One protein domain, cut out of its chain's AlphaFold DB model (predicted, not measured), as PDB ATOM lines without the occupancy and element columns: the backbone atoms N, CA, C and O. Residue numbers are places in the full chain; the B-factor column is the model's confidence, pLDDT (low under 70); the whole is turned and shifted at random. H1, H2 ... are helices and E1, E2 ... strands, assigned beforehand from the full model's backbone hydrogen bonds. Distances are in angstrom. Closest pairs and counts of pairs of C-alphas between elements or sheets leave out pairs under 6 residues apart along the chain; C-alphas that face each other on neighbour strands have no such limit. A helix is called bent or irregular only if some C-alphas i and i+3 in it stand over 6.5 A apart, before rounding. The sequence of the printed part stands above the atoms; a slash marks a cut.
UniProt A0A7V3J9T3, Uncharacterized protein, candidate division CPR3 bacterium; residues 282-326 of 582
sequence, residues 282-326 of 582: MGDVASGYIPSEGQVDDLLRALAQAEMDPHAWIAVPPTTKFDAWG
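AT A GLANCE: This is residues 282 to 326 of the 582 residues of an uncharacterized protein of candidate division CPR3 bacterium (UniProt A0A7V3J9T3). One straight helix, H1, has a long loop at each end, and the loop after it folds back beside H1 before a single strand, E1, slants away, making a loose, open frame. Before H1, residues 282 to 292 make a bend that goes out and returns, with its turn near Ala 286. The printed part has 45 residues with one named helix followed by one named strand, of mixed class, and under half of the residues, 22, are in named elements. It is loose, with a radius of gyration of the C-alphas of 11.8 A and spans of 33 by 26 by 16 A.

HOW THE PARTS SIT: Residues 282 to 292 come before H1, which is residues 293 to 308. Every O i to N i+4 pair in H1 is within hydrogen-bond range. H1 is not bent. A long link of 11 residues, 309 to 319, joins it to E1, residues 320 to 325. H1 and E1 are apart, with no C-alpha of the one within 8 A of the other. E1 pairs with no named strand.

IN THESE COORDINATES: The printed part begins with C-alpha 282 at (-1.937, -11.265, 29.810). H1 runs from C-alpha 293 at (5.256, -7.151, 21.996) to C-alpha 308 at (-16.010, -8.546, 13.130), a length of 23.1 A. E1 runs from C-alpha 320 at (-4.608, -14.875, 29.477) to C-alpha 325 at (-16.285, -5.106, 33.283), a length of 15.7 A.

THE WHOLE: The two C-alphas farthest apart are those of Ala 286 and Met 308, 34.0 A. The C-alphas of Met 282 and Gly 326, the first and last printed, are 19.5 A apart. The printed part has no cut. Its mean pLDDT is 73.8, and the model's confidence is under 70 at residues 282 to 288, 313, 315, 318 to 319 and 324 to 326.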
ATOM      1  N   MET A 282      -2.862 -10.336  30.453       69.44
ATOM      2  CA  MET A 282      -1.937 -11.265  29.810       69.44
ATOM      3  C   MET A 282      -0.611 -11.248  30.567       69.44
ATOM      4  O   MET A 282       0.001 -10.193  30.726       69.44
ATOM      5  N   GLY A 283      -0.178 -12.421  31.019       65.12
ATOM      6  CA  GLY A 283       0.965 -12.553  31.916       65.12
ATOM      7  C   GLY A 283       0.542 -12.906  33.336       65.12
ATOM      8  O   GLY A 283      -0.565 -12.601  33.776       65.12
ATOM      9  N   ASP A 284       1.438 -13.577  34.049       67.75
ATOM     10  CA  ASP A 284       1.221 -13.977  35.434       67.75
ATOM     11  C   ASP A 284       2.502 -13.748  36.244       67.75
ATOM     12  O   ASP A 284       3.582 -14.253  35.926       67.75
ATOM     13  N   VAL A 285       2.359 -12.960  37.309       62.03
ATOM     14  CA  VAL A 285       3.456 -12.534  38.185       62.03
ATOM     15  C   VAL A 285       4.057 -13.728  38.940       62.03
ATOM     16  O   VAL A 285       5.229 -13.684  39.300       62.03
ATOM     17  N   ALA A 286       3.293 -14.811  39.141       61.50
ATOM     18  CA  ALA A 286       3.773 -16.020  39.810       61.50
ATOM     19  C   ALA A 286       4.625 -16.933  38.906       61.50
ATOM     20  O   ALA A 286       5.500 -17.637  39.408       61.50
ATOM     21  N   SER A 287       4.404 -16.919  37.586       62.88
ATOM     22  CA  SER A 287       5.171 -17.713  36.609       62.88
ATOM     23  C   SER A 287       6.298 -16.939  35.914       62.88
ATOM     24  O   SER A 287       7.088 -17.537  35.184       62.88
ATOM     25  N   GLY A 288       6.399 -15.623  36.128       66.56
ATOM     26  CA  GLY A 288       7.434 -14.772  35.526       66.56
ATOM     27  C   GLY A 288       7.258 -14.535  34.021       66.56
ATOM     28  O   GLY A 288       8.143 -13.967  33.381       66.56
ATOM     29  N   TYR A 289       6.127 -14.954  33.444       70.06
ATOM     30  CA  TYR A 289       5.828 -14.770  32.030       70.06
ATOM     31  C   TYR A 289       5.332 -13.345  31.764       70.06
ATOM     32  O   TYR A 289       4.175 -13.010  32.036       70.06
ATOM     33  N   ILE A 290       6.217 -12.519  31.204       73.75
ATOM     34  CA  ILE A 290       5.887 -11.217  30.620       73.75
ATOM     35  C   ILE A 290       5.702 -11.436  29.108       73.75
ATOM     36  O   ILE A 290       6.618 -11.971  28.476       73.75
ATOM     37  N   PRO A 291       4.551 -11.072  28.514       72.25
ATOM     38  CA  PRO A 291       4.318 -11.271  27.086       72.25
ATOM     39  C   PRO A 291       5.238 -10.388  26.230       72.25
ATOM     40  O   PRO A 291       5.516  -9.239  26.568       72.25
ATOM     41  N   SER A 292       5.686 -10.929  25.097       77.69
ATOM     42  CA  SER A 292       6.444 -10.187  24.083       77.69
ATOM     43  C   SER A 292       5.523  -9.272  23.267       77.69
ATOM     44  O   SER A 292       4.379  -9.643  22.999       77.69
ATOM     45  N   GLU A 293       6.023  -8.121  22.803       77.75
ATOM     46  CA  GLU A 293       5.256  -7.151  21.996       77.75
ATOM     47  C   GLU A 293       4.561  -7.804  20.788       77.75
ATOM     48  O   GLU A 293       3.394  -7.525  20.523       77.75
ATOM     49  N   GLY A 294       5.225  -8.748  20.109       81.06
ATOM     50  CA  GLY A 294       4.629  -9.475  18.981       81.06
ATOM     51  C   GLY A 294       3.421 -10.337  19.369       81.06
ATOM     52  O   GLY A 294       2.454 -10.414  18.622       81.06
ATOM     53  N   GLN A 295       3.428 -10.929  20.568       77.94
ATOM     54  CA  GLN A 295       2.308 -11.740  21.063       77.94
ATOM     55  C   GLN A 295       1.118 -10.872  21.485       77.94
ATOM     56  O   GLN A 295      -0.026 -11.313  21.389       77.94
ATOM     57  N   VAL A 296       1.383  -9.644  21.943       80.62
ATOM     58  CA  VAL A 296       0.343  -8.646  22.219       80.62
ATOM     59  C   VAL A 296      -0.299  -8.186  20.908       80.62
ATOM     60  O   VAL A 296      -1.523  -8.154  20.822       80.62
ATOM     61  N   ASP A 297       0.493  -7.903  19.871       84.25
ATOM     62  CA  ASP A 297      -0.027  -7.462  18.569       84.25
ATOM     63  C   ASP A 297      -0.804  -8.571  17.829       84.25
ATOM     64  O   ASP A 297      -1.865  -8.321  17.256       84.25
ATOM     65  N   ASP A 298      -0.348  -9.826  17.911       82.25
ATOM     66  CA  ASP A 298      -1.089 -10.979  17.383       82.25
ATOM     67  C   ASP A 298      -2.423 -11.198  18.126       82.25
ATOM     68  O   ASP A 298      -3.447 -11.469  17.492       82.25
ATOM     69  N   LEU A 299      -2.451 -11.017  19.454       81.19
ATOM     70  CA  LEU A 299      -3.681 -11.089  20.249       81.19
ATOM     71  C   LEU A 299      -4.644  -9.936  19.921       81.19
ATOM     72  O   LEU A 299      -5.848 -10.161  19.816       81.19
ATOM     73  N   LEU A 300      -4.132  -8.720  19.703       81.88
ATOM     74  CA  LEU A 300      -4.928  -7.574  19.257       81.88
ATOM     75  C   LEU A 300      -5.534  -7.810  17.866       81.88
ATOM     76  O   LEU A 300      -6.715  -7.527  17.669       81.88
ATOM     77  N   ARG A 301      -4.780  -8.393  16.924       84.06
ATOM     78  CA  ARG A 301      -5.308  -8.777  15.603       84.06
ATOM     79  C   ARG A 301      -6.377  -9.872  15.703       84.06
ATOM     80  O   ARG A 301      -7.418  -9.748  15.061       84.06
ATOM     81  N   ALA A 302      -6.180 -10.884  16.550       81.00
ATOM     82  CA  ALA A 302      -7.185 -11.919  16.800       81.00
ATOM     83  C   ALA A 302      -8.472 -11.352  17.437       81.00
ATOM     84  O   ALA A 302      -9.576 -11.743  17.057       81.00
ATOM     85  N   LEU A 303      -8.347 -10.388  18.356       79.75
ATOM     86  CA  LEU A 303      -9.485  -9.697  18.970       79.75
ATOM     87  C   LEU A 303     -10.229  -8.796  17.977       79.75
ATOM     88  O   LEU A 303     -11.456  -8.825  17.952       79.75
ATOM     89  N   ALA A 304      -9.517  -8.057  17.124       82.06
ATOM     90  CA  ALA A 304     -10.128  -7.249  16.066       82.06
ATOM     91  C   ALA A 304     -10.872  -8.114  15.030       82.06
ATOM     92  O   ALA A 304     -11.937  -7.733  14.547       82.06
ATOM     93  N   GLN A 305     -10.352  -9.307  14.720       81.44
ATOM     94  CA  GLN A 305     -11.033 -10.271  13.856       81.44
ATOM     95  C   GLN A 305     -12.295 -10.853  14.522       81.44
ATOM     96  O   GLN A 305     -13.329 -10.964  13.868       81.44
ATOM     97  N   ALA A 306     -12.242 -11.158  15.821       75.62
ATOM     98  CA  ALA A 306     -13.396 -11.635  16.588       75.62
ATOM     99  C   ALA A 306     -14.435 -10.543  16.913       75.62
ATOM    100  O   ALA A 306     -15.573 -10.849  17.252       75.62
ATOM    101  N   GLU A 307     -14.081  -9.260  16.798       76.19
ATOM    102  CA  GLU A 307     -15.054  -8.164  16.855       76.19
ATOM    103  C   GLU A 307     -15.848  -8.026  15.543       76.19
ATOM    104  O   GLU A 307     -16.994  -7.581  15.571       76.19
ATOM    105  N   MET A 308     -15.288  -8.471  14.409       81.00
ATOM    106  CA  MET A 308     -16.010  -8.546  13.130       81.00
ATOM    107  C   MET A 308     -16.916  -9.781  12.997       81.00
ATOM    108  O   MET A 308     -17.906  -9.711  12.270       81.00
ATOM    109  N   ASP A 309     -16.621 -10.885  13.693       81.69
ATOM    110  CA  ASP A 309     -17.470 -12.086  13.735       81.69
ATOM    111  C   ASP A 309     -17.778 -12.512  15.187       81.69
ATOM    112  O   ASP A 309     -16.950 -13.170  15.825       81.69
ATOM    113  N   PRO A 310     -18.988 -12.211  15.707       70.00
ATOM    114  CA  PRO A 310     -19.418 -12.592  17.055       70.00
ATOM    115  C   PRO A 310     -19.454 -14.102  17.339       70.00
ATOM    116  O   PRO A 310     -19.612 -14.491  18.497       70.00
ATOM    117  N   HIS A 311     -19.352 -14.956  16.314       72.94
ATOM    118  CA  HIS A 311     -19.301 -16.412  16.458       72.94
ATOM    119  C   HIS A 311     -17.876 -16.985  16.392       72.94
ATOM    120  O   HIS A 311     -17.707 -18.199  16.542       72.94
ATOM    121  N   ALA A 312     -16.848 -16.150  16.206       71.06
ATOM    122  CA  ALA A 312     -15.462 -16.593  16.138       71.06
ATOM    123  C   ALA A 312     -14.945 -17.114  17.492       71.06
ATOM    124  O   ALA A 312     -15.017 -16.447  18.525       71.06
ATOM    125  N   TRP A 313     -14.352 -18.309  17.476       69.12
ATOM    126  CA  TRP A 313     -13.697 -18.902  18.641       69.12
ATOM    127  C   TRP A 313     -12.231 -18.470  18.679       69.12
ATOM    128  O   TRP A 313     -11.448 -18.856  17.809       69.12
ATOM    129  N   ILE A 314     -11.836 -17.707  19.701       71.00
ATOM    130  CA  ILE A 314     -10.432 -17.332  19.908       71.00
ATOM    131  C   ILE A 314      -9.754 -18.383  20.793       71.00
ATOM    132  O   ILE A 314     -10.106 -18.542  21.962       71.00
ATOM    133  N   ALA A 315      -8.758 -19.087  20.255       67.50
ATOM    134  CA  ALA A 315      -7.867 -19.932  21.047       67.50
ATOM    135  C   ALA A 315      -6.726 -19.075  21.618       67.50
ATOM    136  O   ALA A 315      -5.983 -18.450  20.864       67.50
ATOM    137  N   VAL A 316      -6.593 -19.027  22.947       73.31
ATOM    138  CA  VAL A 316      -5.690 -18.097  23.647       73.31
ATOM    139  C   VAL A 316      -4.858 -18.853  24.696       73.31
ATOM    140  O   VAL A 316      -5.376 -19.796  25.298       73.31
ATOM    141  N   PRO A 317      -3.575 -18.494  24.937       72.06
ATOM    142  CA  PRO A 317      -2.749 -19.155  25.947       72.06
ATOM    143  C   PRO A 317      -3.366 -19.113  27.359       72.06
ATOM    144  O   PRO A 317      -3.940 -18.087  27.735       72.06
ATOM    145  N   PRO A 318      -3.179 -20.163  28.187       69.81
ATOM    146  CA  PRO A 318      -3.839 -20.316  29.493       69.81
ATOM    147  C   PRO A 318      -3.439 -19.270  30.552       69.81
ATOM    148  O   PRO A 318      -4.036 -19.221  31.623       69.81
ATOM    149  N   THR A 319      -2.444 -18.429  30.264       69.50
ATOM    150  CA  THR A 319      -2.030 -17.274  31.078       69.50
ATOM    151  C   THR A 319      -2.822 -15.994  30.780       69.50
ATOM    152  O   THR A 319      -2.532 -14.955  31.369       69.50
ATOM    153  N   THR A 320      -3.802 -16.041  29.871       71.94
ATOM    154  CA  THR A 320      -4.608 -14.875  29.477       71.94
ATOM    155  C   THR A 320      -6.009 -14.965  30.071       71.94
ATOM    156  O   THR A 320      -6.698 -15.968  29.891       71.94
ATOM    157  N   LYS A 321      -6.450 -13.907  30.756       77.31
ATOM    158  CA  LYS A 321      -7.795 -13.792  31.335       77.31
ATOM    159  C   LYS A 321      -8.579 -12.684  30.643       77.31
ATOM    160  O   LYS A 321      -8.074 -11.575  30.464       77.31
ATOM    161  N   PHE A 322      -9.821 -12.997  30.283       73.12
ATOM    162  CA  PHE A 322     -10.778 -12.058  29.706       73.12
ATOM    163  C   PHE A 322     -11.798 -11.657  30.766       73.12
ATOM    164  O   PHE A 322     -12.728 -12.409  31.042       73.12
ATOM    165  N   ASP A 323     -11.638 -10.456  31.317       75.38
ATOM    166  CA  ASP A 323     -12.586  -9.879  32.265       75.38
ATOM    167  C   ASP A 323     -13.386  -8.776  31.563       75.38
ATOM    168  O   ASP A 323     -12.850  -7.726  31.192       75.38
ATOM    169  N   ALA A 324     -14.686  -9.006  31.371       69.00
ATOM    170  CA  ALA A 324     -15.611  -8.001  30.860       69.00
ATOM    171  C   ALA A 324     -16.230  -7.220  32.028       69.00
ATOM    172  O   ALA A 324     -17.178  -7.676  32.668       69.00
ATOM    173  N   TRP A 325     -15.723  -6.015  32.286       65.88
ATOM    174  CA  TRP A 325     -16.285  -5.106  33.283       65.88
ATOM    175  C   TRP A 325     -17.541  -4.431  32.717       65.88
ATOM    176  O   TRP A 325     -17.491  -3.370  32.087       65.88
ATOM    177  N   GLY A 326     -18.679  -5.100  32.914       64.00
ATOM    178  CA  GLY A 326     -20.021  -4.624  32.578       64.00
ATOM    179  C   GLY A 326     -20.902  -4.423  33.814       64.00
ATOM    180  O   GLY A 326     -20.624  -4.928  34.899       64.00
TER     181      GLY A 326